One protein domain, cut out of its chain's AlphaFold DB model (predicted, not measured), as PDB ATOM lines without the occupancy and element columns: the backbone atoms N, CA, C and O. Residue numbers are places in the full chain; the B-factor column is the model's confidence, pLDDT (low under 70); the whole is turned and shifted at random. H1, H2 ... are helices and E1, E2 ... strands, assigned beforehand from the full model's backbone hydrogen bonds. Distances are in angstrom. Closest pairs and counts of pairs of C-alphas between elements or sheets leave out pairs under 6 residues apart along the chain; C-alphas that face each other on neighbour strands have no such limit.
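Overview. This is residues 268 to 380 of the 859 residues of an uncharacterized protein of Leptotrichia trevisanii (UniProt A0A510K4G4). A long helix, H3, runs along an elongated body; near its end it crosses over a small three-stranded sheet, E2, E3 and E4, while a tiny strand pair, E1 and E5, lies at the other end. H1 and H2 pack on H3 between these sheets, both steeply tilted to it. The 113 printed residues run E1 H1 E2 E3 E4 H2 E5 H3, mixed in class; the sheet E2-E3-E4 is antiparallel, E1 and E5 parallel. The whole is only just compact, close to loose, with a radius of gyration of the C-alphas of 15.5 A and spans of 54 by 31 by 21 A.

Along the chain. E1 is residues 271 to 273, beginning at C-alpha 271 (-70.867, 503.010, -18.855). H1, residues 275 to 288, is 20.2 A long. E2 is 295 to 299, E3 308 to 317 at 21.6 A, and E4 322 to 325. H2, residues 328 to 342, is 20.8 A long. E5 is 346 to 348, and H3, 353 to 374, is 32.2 A long, ending at C-alpha 374 (-64.012, 494.170, 13.531).

Arrangement. N 273 of E1 and O 347 of E5 are 2.8 A apart. H1 touches H3, which touches H1 with its residues 356 to 364 alone, at a steep tilt of 49 degrees, the same way; the closest C-alphas, those of Lys 275 and Cys 360, are 5.8 A apart. E2, E3 and E4 form a meander, each strand the antiparallel neighbour of the one before, with N 296 to O 314 at 2.9 A and N 315 to O 324 at 2.8 A. E3 bends by 77 degrees at residue 311. H2 touches H3 at a steep tilt of 63 degrees, closest at C-alphas of Glu 329 and Thr 361, 5.7 A. H3 is on the sheet, over E2 and E3, at a height of 8.7 A. In H1, H2 and H3 every O i to N i+4 pair is within hydrogen-bond range.

Size, cuts and confidence. The farthest C-alphas, of Lys 268 and Lys 304, are 55.7 A apart. The printed part has no cut and no long link. Confidence is under 70 at 22 residues, among them 301 to 306 and 341 to 346.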
ATOM      1  N   LYS A 268     -73.669 506.950 -26.583       42.94
ATOM      2  CA  LYS A 268     -72.460 507.452 -27.269       42.94
ATOM      3  C   LYS A 268     -71.155 507.198 -26.509       42.94
ATOM      4  O   LYS A 268     -70.140 507.003 -27.169       42.94
ATOM      5  N   GLU A 269     -71.171 507.188 -25.174       48.12
ATOM      6  CA  GLU A 269     -69.948 507.047 -24.358       48.12
ATOM      7  C   GLU A 269     -69.849 505.718 -23.586       48.12
ATOM      8  O   GLU A 269     -68.744 505.288 -23.268       48.12
ATOM      9  N   GLY A 270     -70.970 505.019 -23.361       57.69
ATOM     10  CA  GLY A 270     -71.032 503.752 -22.623       57.69
ATOM     11  C   GLY A 270     -70.688 503.881 -21.128       57.69
ATOM     12  O   GLY A 270     -69.871 504.701 -20.721       57.69
ATOM     13  N   LEU A 271     -71.300 503.065 -20.261       64.94
ATOM     14  CA  LEU A 271     -70.867 503.010 -18.855       64.94
ATOM     15  C   LEU A 271     -69.643 502.111 -18.746       64.94
ATOM     16  O   LEU A 271     -69.762 500.894 -18.865       64.94
ATOM     17  N   ILE A 272     -68.488 502.698 -18.454       74.25
ATOM     18  CA  ILE A 272     -67.278 501.929 -18.170       74.25
ATOM     19  C   ILE A 272     -67.317 501.456 -16.711       74.25
ATOM     20  O   ILE A 272     -67.184 502.237 -15.766       74.25
ATOM     21  N   LEU A 273     -67.489 500.151 -16.519       75.50
ATOM     22  CA  LEU A 273     -67.408 499.482 -15.227       75.50
ATOM     23  C   LEU A 273     -65.939 499.359 -14.807       75.50
ATOM     24  O   LEU A 273     -65.263 498.372 -15.097       75.50
ATOM     25  N   THR A 274     -65.450 500.385 -14.113       81.06
ATOM     26  CA  THR A 274     -64.102 500.397 -13.533       81.06
ATOM     27  C   THR A 274     -64.009 499.487 -12.308       81.06
ATOM     28  O   THR A 274     -65.009 499.204 -11.641       81.06
ATOM     29  N   LYS A 275     -62.795 499.059 -11.939       83.44
ATOM     30  CA  LYS A 275     -62.572 498.224 -10.737       83.44
ATOM     31  C   LYS A 275     -63.135 498.869  -9.453       83.44
ATOM     32  O   LYS A 275     -63.832 498.175  -8.702       83.44
ATOM     33  N   PRO A 276     -62.857 500.158  -9.147       80.38
ATOM     34  CA  PRO A 276     -63.399 500.812  -7.956       80.38
ATOM     35  C   PRO A 276     -64.922 500.908  -7.979       80.38
ATOM     36  O   PRO A 276     -65.557 500.722  -6.939       80.38
ATOM     37  N   LEU A 277     -65.498 501.186  -9.154       76.62
ATOM     38  CA  LEU A 277     -66.939 501.267  -9.335       76.62
ATOM     39  C   LEU A 277     -67.561 499.902  -9.046       76.62
ATOM     40  O   LEU A 277     -68.325 499.792  -8.092       76.62
ATOM     41  N   LEU A 278     -67.144 498.858  -9.769       82.12
ATOM     42  CA  LEU A 278     -67.670 497.500  -9.635       82.12
ATOM     43  C   LEU A 278     -67.527 496.944  -8.207       82.12
ATOM     44  O   LEU A 278     -68.464 496.344  -7.688       82.12
ATOM     45  N   THR A 279     -66.405 497.213  -7.530       82.06
ATOM     46  CA  THR A 279     -66.206 496.839  -6.115       82.06
ATOM     47  C   THR A 279     -67.266 497.476  -5.209       82.06
ATOM     48  O   THR A 279     -67.863 496.795  -4.375       82.06
ATOM     49  N   LYS A 280     -67.536 498.779  -5.376       80.88
ATOM     50  CA  LYS A 280     -68.596 499.476  -4.629       80.88
ATOM     51  C   LYS A 280     -69.982 498.953  -5.000       80.88
ATOM     52  O   LYS A 280     -70.796 498.775  -4.094       80.88
ATOM     53  N   LEU A 281     -70.232 498.682  -6.289       78.19
ATOM     54  CA  LEU A 281     -71.511 498.133  -6.756       78.19
ATOM     55  C   LEU A 281     -71.800 496.797  -6.083       78.19
ATOM     56  O   LEU A 281     -72.876 496.595  -5.523       78.19
ATOM     57  N   PHE A 282     -70.808 495.913  -6.080       85.38
ATOM     58  CA  PHE A 282     -70.930 494.597  -5.485       85.38
ATOM     59  C   PHE A 282     -71.188 494.679  -3.982       85.38
ATOM     60  O   PHE A 282     -72.136 494.070  -3.496       85.38
ATOM     61  N   LEU A 283     -70.410 495.485  -3.248       83.19
ATOM     62  CA  LEU A 283     -70.607 495.673  -1.809       83.19
ATOM     63  C   LEU A 283     -71.984 496.259  -1.473       83.19
ATOM     64  O   LEU A 283     -72.592 495.836  -0.496       83.19
ATOM     65  N   PHE A 284     -72.489 497.211  -2.261       78.38
ATOM     66  CA  PHE A 284     -73.844 497.729  -2.074       78.38
ATOM     67  C   PHE A 284     -74.891 496.637  -2.312       78.38
ATOM     68  O   PHE A 284     -75.793 496.461  -1.494       78.38
ATOM     69  N   TYR A 285     -74.758 495.889  -3.407       78.81
ATOM     70  CA  TYR A 285     -75.683 494.820  -3.760       78.81
ATOM     71  C   TYR A 285     -75.733 493.741  -2.669       78.81
ATOM     72  O   TYR A 285     -76.796 493.515  -2.094       78.81
ATOM     73  N   ILE A 286     -74.590 493.157  -2.289       80.00
ATOM     74  CA  ILE A 286     -74.534 492.065  -1.300       80.00
ATOM     75  C   ILE A 286     -74.992 492.481   0.107       80.00
ATOM     76  O   ILE A 286     -75.535 491.652   0.837       80.00
ATOM     77  N   LYS A 287     -74.802 493.757   0.489       78.69
ATOM     78  CA  LYS A 287     -75.282 494.301   1.772       78.69
ATOM     79  C   LYS A 287     -76.802 494.379   1.823       78.69
ATOM     80  O   LYS A 287     -77.373 494.085   2.858       78.69
ATOM     81  N   ASN A 288     -77.445 494.768   0.722       73.69
ATOM     82  CA  ASN A 288     -78.892 494.986   0.705       73.69
ATOM     83  C   ASN A 288     -79.693 493.719   0.384       73.69
ATOM     84  O   ASN A 288     -80.857 493.634   0.753       73.69
ATOM     85  N   ILE A 289     -79.107 492.725  -0.291       72.69
ATOM     86  CA  ILE A 289     -79.783 491.434  -0.528       72.69
ATOM     87  C   ILE A 289     -79.759 490.523   0.712       72.69
ATOM     88  O   ILE A 289     -80.395 489.472   0.696       72.69
ATOM     89  N   GLY A 290     -79.008 490.897   1.753       69.31
ATOM     90  CA  GLY A 290     -78.886 490.140   3.000       69.31
ATOM     91  C   GLY A 290     -78.041 488.862   2.902       69.31
ATOM     92  O   GLY A 290     -77.980 488.109   3.868       69.31
ATOM     93  N   GLU A 291     -77.357 488.599   1.777       72.56
ATOM     94  CA  GLU A 291     -76.514 487.393   1.599       72.56
ATOM     95  C   GLU A 291     -75.365 487.335   2.619       72.56
ATOM     96  O   GLU A 291     -74.937 486.255   3.015       72.56
ATOM     97  N   LEU A 292     -74.895 488.498   3.077       75.38
ATOM     98  CA  LEU A 292     -73.889 488.639   4.128       75.38
ATOM     99  C   LEU A 292     -74.509 488.947   5.503       75.38
ATOM    100  O   LEU A 292     -73.837 489.518   6.358       75.38
ATOM    101  N   GLY A 293     -75.780 488.591   5.728       78.38
ATOM    102  CA  GLY A 293     -76.447 488.738   7.022       78.38
ATOM    103  C   GLY A 293     -75.672 488.002   8.113       78.38
ATOM    104  O   GLY A 293     -75.063 488.637   8.971       78.38
ATOM    105  N   GLN A 294     -75.622 486.673   8.041       87.50
ATOM    106  CA  GLN A 294     -74.778 485.838   8.893       87.50
ATOM    107  C   GLN A 294     -73.598 485.300   8.099       87.50
ATOM    108  O   GLN A 294     -73.746 484.373   7.298       87.50
ATOM    109  N   ALA A 295     -72.427 485.883   8.341       90.38
ATOM    110  CA  ALA A 295     -71.202 485.528   7.653       90.38
ATOM    111  C   ALA A 295     -70.048 485.299   8.632       90.38
ATOM    112  O   ALA A 295     -69.933 486.002   9.635       90.38
ATOM    113  N   PHE A 296     -69.173 484.353   8.304       90.06
ATOM    114  CA  PHE A 296     -67.936 484.088   9.029       90.06
ATOM    115  C   PHE A 296     -66.773 483.982   8.057       90.06
ATOM    116  O   PHE A 296     -66.885 483.335   7.014       90.06
ATOM    117  N   ILE A 297     -65.634 484.561   8.425       89.38
ATOM    118  CA  ILE A 297     -64.386 484.287   7.719       89.38
ATOM    119  C   ILE A 297     -63.759 482.995   8.234       89.38
ATOM    120  O   ILE A 297     -63.763 482.723   9.438       89.38
ATOM    121  N   HIS A 298     -63.198 482.195   7.332       88.12
ATOM    122  CA  HIS A 298     -62.438 481.028   7.739       88.12
ATOM    123  C   HIS A 298     -61.130 481.424   8.431       88.12
ATOM    124  O   HIS A 298     -60.344 482.211   7.898       88.12
ATOM    125  N   SER A 299     -60.891 480.862   9.613       85.00
ATOM    126  CA  SER A 299     -59.609 480.951  10.316       85.00
ATOM    127  C   SER A 299     -58.836 479.641  10.197       85.00
ATOM    128  O   SER A 299     -59.383 478.579  10.514       85.00
ATOM    129  N   ASN A 300     -57.561 479.735   9.814       76.44
ATOM    130  CA  ASN A 300     -56.695 478.573   9.615       76.44
ATOM    131  C   ASN A 300     -56.267 477.963  10.956       76.44
ATOM    132  O   ASN A 300     -56.324 478.609  12.009       76.44
ATOM    133  N   ALA A 301     -55.836 476.704  10.930       60.53
ATOM    134  CA  ALA A 301     -55.626 475.935  12.149       60.53
ATOM    135  C   ALA A 301     -54.379 476.332  12.963       60.53
ATOM    136  O   ALA A 301     -54.444 476.228  14.190       60.53
ATOM    137  N   ASP A 302     -53.308 476.799  12.308       54.53
ATOM    138  CA  ASP A 302     -51.928 476.648  12.812       54.53
ATOM    139  C   ASP A 302     -51.114 477.938  13.022       54.53
ATOM    140  O   ASP A 302     -49.891 477.920  13.197       54.53
ATOM    141  N   SER A 303     -51.751 479.100  13.029       47.59
ATOM    142  CA  SER A 303     -51.015 480.353  13.132       47.59
ATOM    143  C   SER A 303     -50.980 480.879  14.572       47.59
ATOM    144  O   SER A 303     -51.985 481.253  15.167       47.59
ATOM    145  N   LYS A 304     -49.762 480.989  15.134       44.34
ATOM    146  CA  LYS A 304     -49.461 481.704  16.401       44.34
ATOM    147  C   LYS A 304     -49.978 483.163  16.426       44.34
ATOM    148  O   LYS A 304     -49.919 483.820  17.459       44.34
ATOM    149  N   LYS A 305     -50.433 483.672  15.278       53.38
ATOM    150  CA  LYS A 305     -51.184 484.910  15.052       53.38
ATOM    151  C   LYS A 305     -52.373 484.544  14.171       53.38
ATOM    152  O   LYS A 305     -52.105 483.986  13.121       53.38
ATOM    153  N   GLU A 306     -53.610 484.886  14.532       58.50
ATOM    154  CA  GLU A 306     -54.798 484.599  13.707       58.50
ATOM    155  C   GLU A 306     -54.553 484.909  12.216       58.50
ATOM    156  O   GLU A 306     -54.374 486.066  11.827       58.50
ATOM    157  N   SER A 307     -54.507 483.865  11.386       70.19
ATOM    158  CA  SER A 307     -54.421 483.975   9.929       70.19
ATOM    159  C   SER A 307     -55.738 483.521   9.317       70.19
ATOM    160  O   SER A 307     -56.219 482.425   9.617       70.19
ATOM    161  N   TYR A 308     -56.299 484.352   8.448       75.56
ATOM    162  CA  TYR A 308     -57.587 484.106   7.816       75.56
ATOM    163  C   TYR A 308     -57.423 483.769   6.343       75.56
ATOM    164  O   TYR A 308     -56.525 484.287   5.672       75.56
ATOM    165  N   ASN A 309     -58.327 482.936   5.834       77.62
ATOM    166  CA  ASN A 309     -58.460 482.729   4.405       77.62
ATOM    167  C   ASN A 309     -59.582 483.602   3.843       77.62
ATOM    168  O   ASN A 309     -60.768 483.277   3.917       77.62
ATOM    169  N   ASN A 310     -59.181 484.691   3.198       71.81
ATOM    170  CA  ASN A 310     -60.095 485.668   2.610       71.81
ATOM    171  C   ASN A 310     -60.880 485.128   1.400       71.81
ATOM    172  O   ASN A 310     -61.797 485.794   0.930       71.81
ATOM    173  N   ASN A 311     -60.531 483.941   0.891       73.44
ATOM    174  CA  ASN A 311     -61.262 483.266  -0.187       73.44
ATOM    175  C   ASN A 311     -62.358 482.321   0.338       73.44
ATOM    176  O   ASN A 311     -63.085 481.732  -0.461       73.44
ATOM    177  N   MET A 312     -62.469 482.146   1.658       84.69
ATOM    178  CA  MET A 312     -63.449 481.267   2.293       84.69
ATOM    179  C   MET A 312     -64.326 482.066   3.251       84.69
ATOM    180  O   MET A 312     -64.014 482.259   4.427       84.69
ATOM    181  N   LEU A 313     -65.454 482.516   2.711       88.50
ATOM    182  CA  LEU A 313     -66.507 483.196   3.448       88.50
ATOM    183  C   LEU A 313     -67.684 482.237   3.604       88.50
ATOM    184  O   LEU A 313     -68.298 481.845   2.612       88.50
ATOM    185  N   TYR A 314     -67.986 481.853   4.840       91.25
ATOM    186  CA  TYR A 314     -69.176 481.075   5.158       91.25
ATOM    187  C   TYR A 314     -70.362 482.018   5.290       91.25
ATOM    188  O   TYR A 314     -70.290 482.965   6.064       91.25
ATOM    189  N   VAL A 315     -71.450 481.748   4.578       91.69
ATOM    190  CA  VAL A 315     -72.706 482.508   4.633       91.69
ATOM    191  C   VAL A 315     -73.877 481.578   4.876       91.69
ATOM    192  O   VAL A 315     -73.961 480.503   4.275       91.69
ATOM    193  N   TYR A 316     -74.786 481.981   5.759       91.94
ATOM    194  CA  TYR A 316     -76.010 481.226   6.000       91.94
ATOM    195  C   TYR A 316     -76.980 481.401   4.825       91.94
ATOM    196  O   TYR A 316     -77.385 482.510   4.484       91.94
ATOM    197  N   SER A 317     -77.356 480.300   4.172       90.19
ATOM    198  CA  SER A 317     -78.292 480.332   3.050       90.19
ATOM    199  C   SER A 317     -79.731 480.263   3.549       90.19
ATOM    200  O   SER A 317     -80.163 479.222   4.032       90.19
ATOM    201  N   ASN A 318     -80.521 481.314   3.324       83.31
ATOM    202  CA  ASN A 318     -81.950 481.310   3.668       83.31
ATOM    203  C   ASN A 318     -82.784 480.295   2.866       83.31
ATOM    204  O   ASN A 318     -83.865 479.917   3.317       83.31
ATOM    205  N   ILE A 319     -82.284 479.853   1.705       86.69
ATOM    206  CA  ILE A 319     -82.922 478.847   0.841       86.69
ATOM    207  C   ILE A 319     -82.578 477.434   1.328       86.69
ATOM    208  O   ILE A 319     -83.459 476.600   1.501       86.69
ATOM    209  N   ASN A 320     -81.292 477.163   1.573       90.00
ATOM    210  CA  ASN A 320     -80.839 475.836   1.999       90.00
ATOM    211  C   ASN A 320     -80.882 475.628   3.520       90.00
ATOM    212  O   ASN A 320     -80.652 474.513   3.967       90.00
ATOM    213  N   LYS A 321     -81.138 476.678   4.308       94.19
ATOM    214  CA  LYS A 321     -81.163 476.682   5.782       94.19
ATOM    215  C   LYS A 321     -79.867 476.193   6.452       94.19
ATOM    216  O   LYS A 321     -79.876 475.735   7.590       94.19
ATOM    217  N   CYS A 322     -78.737 476.303   5.757       94.31
ATOM    218  CA  CYS A 322     -77.411 475.897   6.227       94.31
ATOM    219  C   CYS A 322     -76.312 476.786   5.627       94.31
ATOM    220  O   CYS A 322     -76.549 477.528   4.667       94.31
ATOM    221  N   TYR A 323     -75.090 476.674   6.144       94.06
ATOM    222  CA  TYR A 323     -73.943 477.444   5.675       94.06
ATOM    223  C   TYR A 323     -73.414 476.963   4.314       94.06
ATOM    224  O   TYR A 323     -73.393 475.768   3.988       94.06
ATOM    225  N   ARG A 324     -72.995 477.929   3.495       92.69
ATOM    226  CA  ARG A 324     -72.423 477.765   2.152       92.69
ATOM    227  C   ARG A 324     -71.184 478.647   2.003       92.69
ATOM    228  O   ARG A 324     -71.048 479.622   2.736       92.69
ATOM    229  N   TYR A 325     -70.297 478.320   1.067       89.88
ATOM    230  CA  TYR A 325     -69.263 479.269   0.656       89.88
ATOM    231  C   TYR A 325     -69.877 480.352  -0.228       89.88
ATOM    232  O   TYR A 325     -70.622 480.037  -1.156       89.88
ATOM    233  N   LEU A 326     -69.541 481.613   0.035       86.75
ATOM    234  CA  LEU A 326     -69.814 482.696  -0.900       86.75
ATOM    235  C   LEU A 326     -68.718 482.716  -1.966       86.75
ATOM    236  O   LEU A 326     -67.589 483.124  -1.685       86.75
ATOM    237  N   ASP A 327     -69.052 482.303  -3.188       85.50
ATOM    238  CA  ASP A 327     -68.171 482.529  -4.331       85.50
ATOM    239  C   ASP A 327     -68.304 483.978  -4.807       85.50
ATOM    240  O   ASP A 327     -69.208 484.344  -5.560       85.50
ATOM    241  N   VAL A 328     -67.424 484.835  -4.288       86.19
ATOM    242  CA  VAL A 328     -67.425 486.269  -4.595       86.19
ATOM    243  C   VAL A 328     -67.177 486.516  -6.083       86.19
ATOM    244  O   VAL A 328     -67.762 487.441  -6.636       86.19
ATOM    245  N   GLU A 329     -66.333 485.711  -6.734       86.12
ATOM    246  CA  GLU A 329     -65.979 485.918  -8.140       86.12
ATOM    247  C   GLU A 329     -67.152 485.565  -9.061       86.12
ATOM    248  O   GLU A 329     -67.499 486.359  -9.937       86.12
ATOM    249  N   ASP A 330     -67.814 484.431  -8.826       86.12
ATOM    250  CA  ASP A 330     -68.984 484.034  -9.616       86.12
ATOM    251  C   ASP A 330     -70.165 484.983  -9.387       86.12
ATOM    252  O   ASP A 330     -70.787 485.440 -10.347       86.12
ATOM    253  N   LYS A 331     -70.416 485.398  -8.140       84.88
ATOM    254  CA  LYS A 331     -71.438 486.413  -7.832       84.88
ATOM    255  C   LYS A 331     -71.136 487.759  -8.484       84.88
ATOM    256  O   LYS A 331     -72.055 488.477  -8.880       84.88
ATOM    257  N   LEU A 332     -69.860 488.129  -8.587       88.19
ATOM    258  CA  LEU A 332     -69.438 489.347  -9.269       88.19
ATOM    259  C   LEU A 332     -69.722 489.258 -10.772       88.19
ATOM    260  O   LEU A 332     -70.232 490.218 -11.344       88.19
ATOM    261  N   LYS A 333     -69.448 488.106 -11.397       87.75
ATOM    262  CA  LYS A 333     -69.786 487.839 -12.804       87.75
ATOM    263  C   LYS A 333     -71.299 487.860 -13.028       87.75
ATOM    264  O   LYS A 333     -71.753 488.535 -13.948       87.75
ATOM    265  N   GLU A 334     -72.085 487.216 -12.160       86.25
ATOM    266  CA  GLU A 334     -73.555 487.286 -12.189       86.25
ATOM    267  C   GLU A 334     -74.047 488.735 -12.112       86.25
ATOM    268  O   GLU A 334     -74.913 489.141 -12.887       86.25
ATOM    269  N   LEU A 335     -73.482 489.534 -11.200       84.00
ATOM    270  CA  LEU A 335     -73.813 490.950 -11.075       84.00
ATOM    271  C   LEU A 335     -73.485 491.711 -12.362       84.00
ATOM    272  O   LEU A 335     -74.319 492.485 -12.818       84.00
ATOM    273  N   VAL A 336     -72.310 491.497 -12.962       83.69
ATOM    274  CA  VAL A 336     -71.935 492.151 -14.225       83.69
ATOM    275  C   VAL A 336     -72.897 491.773 -15.350       83.69
ATOM    276  O   VAL A 336     -73.371 492.669 -16.041       83.69
ATOM    277  N   VAL A 337     -73.251 490.493 -15.490       82.56
ATOM    278  CA  VAL A 337     -74.234 490.040 -16.491       82.56
ATOM    279  C   VAL A 337     -75.584 490.724 -16.278       82.56
ATOM    280  O   VAL A 337     -76.152 491.249 -17.232       82.56
ATOM    281  N   LYS A 338     -76.074 490.795 -15.030       75.81
ATOM    282  CA  LYS A 338     -77.323 491.506 -14.701       75.81
ATOM    283  C   LYS A 338     -77.234 493.008 -14.972       75.81
ATOM    284  O   LYS A 338     -78.189 493.612 -15.447       75.81
ATOM    285  N   LEU A 339     -76.099 493.632 -14.664       73.44
ATOM    286  CA  LEU A 339     -75.879 495.047 -14.953       73.44
ATOM    287  C   LEU A 339     -75.884 495.294 -16.463       73.44
ATOM    288  O   LEU A 339     -76.551 496.219 -16.904       73.44
ATOM    289  N   MET A 340     -75.208 494.459 -17.252       71.50
ATOM    290  CA  MET A 340     -75.161 494.567 -18.716       71.50
ATOM    291  C   MET A 340     -76.503 494.249 -19.387       71.50
ATOM    292  O   MET A 340     -76.816 494.838 -20.416       71.50
ATOM    293  N   SER A 341     -77.329 493.368 -18.811       64.81
ATOM    294  CA  SER A 341     -78.676 493.108 -19.338       64.81
ATOM    295  C   SER A 341     -79.626 494.281 -19.102       64.81
ATOM    296  O   SER A 341     -80.481 494.558 -19.936       64.81
ATOM    297  N   ILE A 342     -79.483 494.976 -17.969       59.62
ATOM    298  CA  ILE A 342     -80.288 496.166 -17.654       59.62
ATOM    299  C   ILE A 342     -79.713 497.414 -18.343       59.62
ATOM    300  O   ILE A 342     -80.444 498.356 -18.645       59.62
ATOM    301  N   ILE A 343     -78.407 497.421 -18.610       62.16
ATOM    302  CA  ILE A 343     -77.677 498.522 -19.230       62.16
ATOM    303  C   ILE A 343     -76.968 498.006 -20.494       62.16
ATOM    304  O   ILE A 343     -75.780 497.670 -20.446       62.16
ATOM    305  N   PRO A 344     -77.641 498.032 -21.657       59.66
ATOM    306  CA  PRO A 344     -77.105 497.469 -22.900       59.66
ATOM    307  C   PRO A 344     -75.813 498.130 -23.417       59.66
ATOM    308  O   PRO A 344     -75.167 497.601 -24.314       59.66
ATOM    309  N   PHE A 345     -75.447 499.301 -22.885       63.66
ATOM    310  CA  PHE A 345     -74.258 500.078 -23.255       63.66
ATOM    311  C   PHE A 345     -73.173 500.098 -22.156       63.66
ATOM    312  O   PHE A 345     -72.271 500.937 -22.194       63.66
ATOM    313  N   ALA A 346     -73.249 499.225 -21.143       66.31
ATOM    314  CA  ALA A 346     -72.165 499.045 -20.174       66.31
ATOM    315  C   ALA A 346     -71.026 498.189 -20.756       66.31
ATOM    316  O   ALA A 346     -71.277 497.157 -21.368       66.31
ATOM    317  N   ASN A 347     -69.775 498.578 -20.500       72.81
ATOM    318  CA  ASN A 347     -68.566 497.852 -20.898       72.81
ATOM    319  C   ASN A 347     -67.591 497.729 -19.717       72.81
ATOM    320  O   ASN A 347     -67.596 498.558 -18.808       72.81
ATOM    321  N   LEU A 348     -66.725 496.715 -19.725       76.75
ATOM    322  CA  LEU A 348     -65.639 496.577 -18.745       76.75
ATOM    323  C   LEU A 348     -64.428 497.435 -19.148       76.75
ATOM    324  O   LEU A 348     -64.113 497.557 -20.327       76.75
ATOM    325  N   GLU A 349     -63.703 497.985 -18.170       70.50
ATOM    326  CA  GLU A 349     -62.481 498.788 -18.400       70.50
ATOM    327  C   GLU A 349     -61.257 497.943 -18.848       70.50
ATOM    328  O   GLU A 349     -60.170 498.467 -19.091       70.50
ATOM    329  N   ALA A 350     -61.378 496.615 -18.929       64.75
ATOM    330  CA  ALA A 350     -60.233 495.706 -18.979       64.75
ATOM    331  C   ALA A 350     -59.857 495.214 -20.388       64.75
ATOM    332  O   ALA A 350     -60.707 494.937 -21.223       64.75
ATOM    333  N   LYS A 351     -58.548 495.006 -20.619       56.41
ATOM    334  CA  LYS A 351     -58.008 494.316 -21.815       56.41
ATOM    335  C   LYS A 351     -58.038 492.780 -21.703       56.41
ATOM    336  O   LYS A 351     -57.823 492.097 -22.701       56.41
ATOM    337  N   LYS A 352     -58.217 492.251 -20.484       65.19
ATOM    338  CA  LYS A 352     -58.324 490.823 -20.140       65.19
ATOM    339  C   LYS A 352     -59.292 490.663 -18.968       65.19
ATOM    340  O   LYS A 352     -58.992 491.125 -17.866       65.19
ATOM    341  N   ASP A 353     -60.409 489.989 -19.202       69.00
ATOM    342  CA  ASP A 353     -61.513 489.899 -18.242       69.00
ATOM    343  C   ASP A 353     -61.115 489.191 -16.932       69.00
ATOM    344  O   ASP A 353     -61.416 489.685 -15.844       69.00
ATOM    345  N   ASP A 354     -60.349 488.098 -17.003       69.56
ATOM    346  CA  ASP A 354     -59.987 487.289 -15.823       69.56
ATOM    347  C   ASP A 354     -59.147 488.049 -14.782       69.56
ATOM    348  O   ASP A 354     -59.346 487.914 -13.573       69.56
ATOM    349  N   GLU A 355     -58.203 488.878 -15.236       77.19
ATOM    350  CA  GLU A 355     -57.354 489.678 -14.344       77.19
ATOM    351  C   GLU A 355     -58.167 490.777 -13.645       77.19
ATOM    352  O   GLU A 355     -57.937 491.097 -12.474       77.19
ATOM    353  N   PHE A 356     -59.154 491.336 -14.344       81.50
ATOM    354  CA  PHE A 356     -60.044 492.351 -13.801       81.50
ATOM    355  C   PHE A 356     -60.955 491.789 -12.707       81.50
ATOM    356  O   PHE A 356     -60.995 492.354 -11.608       81.50
ATOM    357  N   TYR A 357     -61.616 490.653 -12.962       83.88
ATOM    358  CA  TYR A 357     -62.448 489.980 -11.959       83.88
ATOM    359  C   TYR A 357     -61.628 489.579 -10.734       83.88
ATOM    360  O   TYR A 357     -62.013 489.915  -9.615       83.88
ATOM    361  N   TYR A 358     -60.448 488.979 -10.924       82.88
ATOM    362  CA  TYR A 358     -59.558 488.618  -9.817       82.88
ATOM    363  C   TYR A 358     -59.191 489.826  -8.938       82.88
ATOM    364  O   TYR A 358     -59.275 489.771  -7.707       82.88
ATOM    365  N   ASN A 359     -58.826 490.950  -9.558       83.06
ATOM    366  CA  ASN A 359     -58.458 492.170  -8.839       83.06
ATOM    367  C   ASN A 359     -59.645 492.814  -8.098       83.06
ATOM    368  O   ASN A 359     -59.454 493.378  -7.010       83.06
ATOM    369  N   CYS A 360     -60.853 492.744  -8.661       86.31
ATOM    370  CA  CYS A 360     -62.084 493.168  -7.994       86.31
ATOM    371  C   CYS A 360     -62.390 492.267  -6.792       86.31
ATOM    372  O   CYS A 360     -62.527 492.774  -5.679       86.31
ATOM    373  N   THR A 361     -62.373 490.944  -6.978       87.75
ATOM    374  CA  THR A 361     -62.580 489.945  -5.918       87.75
ATOM    375  C   THR A 361     -61.612 490.151  -4.755       87.75
ATOM    376  O   THR A 361     -62.042 490.227  -3.608       87.75
ATOM    377  N   LYS A 362     -60.315 490.363  -5.029       85.75
ATOM    378  CA  LYS A 362     -59.302 490.654  -3.997       85.75
ATOM    379  C   LYS A 362     -59.634 491.914  -3.187       85.75
ATOM    380  O   LYS A 362     -59.434 491.948  -1.973       85.75
ATOM    381  N   SER A 363     -60.154 492.948  -3.849       87.75
ATOM    382  CA  SER A 363     -60.526 494.212  -3.199       87.75
ATOM    383  C   SER A 363     -61.772 494.045  -2.325       87.75
ATOM    384  O   SER A 363     -61.776 494.485  -1.178       87.75
ATOM    385  N   ILE A 364     -62.791 493.346  -2.836       88.94
ATOM    386  CA  ILE A 364     -64.014 493.005  -2.095       88.94
ATOM    387  C   ILE A 364     -63.667 492.171  -0.858       88.94
ATOM    388  O   ILE A 364     -64.056 492.532   0.250       88.94
ATOM    389  N   ALA A 365     -62.883 491.104  -1.033       86.50
ATOM    390  CA  ALA A 365     -62.486 490.198   0.040       86.50
ATOM    391  C   ALA A 365     -61.731 490.924   1.163       86.50
ATOM    392  O   ALA A 365     -62.002 490.682   2.331       86.50
ATOM    393  N   THR A 366     -60.849 491.872   0.822       86.69
ATOM    394  CA  THR A 366     -60.122 492.691   1.811       86.69
ATOM    395  C   THR A 366     -61.064 493.572   2.643       86.69
ATOM    396  O   THR A 366     -60.884 493.716   3.850       86.69
ATOM    397  N   ILE A 367     -62.079 494.173   2.010       88.56
ATOM    398  CA  ILE A 367     -63.065 495.015   2.705       88.56
ATOM    399  C   ILE A 367     -63.942 494.153   3.622       88.56
ATOM    400  O   ILE A 367     -64.107 494.479   4.795       88.56
ATOM    401  N   VAL A 368     -64.449 493.029   3.110       88.19
ATOM    402  CA  VAL A 368     -65.297 492.106   3.878       88.19
ATOM    403  C   VAL A 368     -64.527 491.473   5.044       88.19
ATOM    404  O   VAL A 368     -65.066 491.393   6.145       88.19
ATOM    405  N   GLU A 369     -63.260 491.088   4.848       87.44
ATOM    406  CA  GLU A 369     -62.380 490.593   5.918       87.44
ATOM    407  C   GLU A 369     -62.256 491.620   7.050       87.44
ATOM    408  O   GLU A 369     -62.421 491.278   8.221       87.44
ATOM    409  N   LYS A 370     -61.998 492.891   6.712       88.38
ATOM    410  CA  LYS A 370     -61.868 493.966   7.702       88.38
ATOM    411  C   LYS A 370     -63.139 494.109   8.544       88.38
ATOM    412  O   LYS A 370     -63.045 494.207   9.771       88.38
ATOM    413  N   ASP A 371     -64.304 494.076   7.902       88.31
ATOM    414  CA  ASP A 371     -65.596 494.190   8.580       88.31
ATOM    415  C   ASP A 371     -65.860 492.966   9.484       88.31
ATOM    416  O   ASP A 371     -66.197 493.134  10.659       88.31
ATOM    417  N   LEU A 372     -65.605 491.743   8.999       87.94
ATOM    418  CA  LEU A 372     -65.741 490.499   9.777       87.94
ATOM    419  C   LEU A 372     -64.827 490.478  11.006       87.94
ATOM    420  O   LEU A 372     -65.269 490.136  12.107       87.94
ATOM    421  N   ARG A 373     -63.571 490.902  10.844       86.19
ATOM    422  CA  ARG A 373     -62.597 490.980  11.939       86.19
ATOM    423  C   ARG A 373     -63.008 491.991  12.999       86.19
ATOM    424  O   ARG A 373     -62.917 491.683  14.182       86.19
ATOM    425  N   SER A 374     -63.520 493.153  12.591       87.19
ATOM    426  CA  SER A 374     -64.012 494.170  13.531       87.19
ATOM    427  C   SER A 374     -65.162 493.668  14.416       87.19
ATOM    428  O   SER A 374     -65.328 494.137  15.540       87.19
ATOM    429  N   LYS A 375     -65.929 492.682  13.932       86.19
ATOM    430  CA  LYS A 375     -67.069 492.078  14.634       86.19
ATOM    431  C   LYS A 375     -66.752 490.736  15.308       86.19
ATOM    432  O   LYS A 375     -67.652 490.164  15.921       86.19
ATOM    433  N   HIS A 376     -65.507 490.261  15.226       86.44
ATOM    434  CA  HIS A 376     -65.068 488.941  15.701       86.44
ATOM    435  C   HIS A 376     -65.869 487.773  15.094       86.44
ATOM    436  O   HIS A 376     -66.237 486.822  15.783       86.44
ATOM    437  N   LEU A 377     -66.159 487.860  13.794       88.19
ATOM    438  CA  LEU A 377     -66.937 486.875  13.045       88.19
ATOM    439  C   LEU A 377     -66.026 485.931  12.252       88.19
ATOM    440  O   LEU A 377     -65.909 486.030  11.030       88.19
ATOM    441  N   SER A 378     -65.377 485.004  12.952       88.62
ATOM    442  CA  SER A 378     -64.570 483.939  12.350       88.62
ATOM    443  C   SER A 378     -65.091 482.552  12.719       88.62
ATOM    444  O   SER A 378     -65.725 482.364  13.758       88.62
ATOM    445  N   TYR A 379     -64.831 481.577  11.849       87.88
ATOM    446  CA  TYR A 379     -65.148 480.177  12.096       87.88
ATOM    447  C   TYR A 379     -64.008 479.256  11.658       87.88
ATOM    448  O   TYR A 379     -63.531 479.293  10.515       87.88
ATOM    449  N   LYS A 380     -63.609 478.373  12.572       86.69
ATOM    450  CA  LYS A 380     -62.634 477.317  12.330       86.69
ATOM    451  C   LYS A 380     -63.378 476.000  12.140       86.69
ATOM    452  O   LYS A 380     -63.992 475.470  13.056       86.69
TER     453      LYS A 380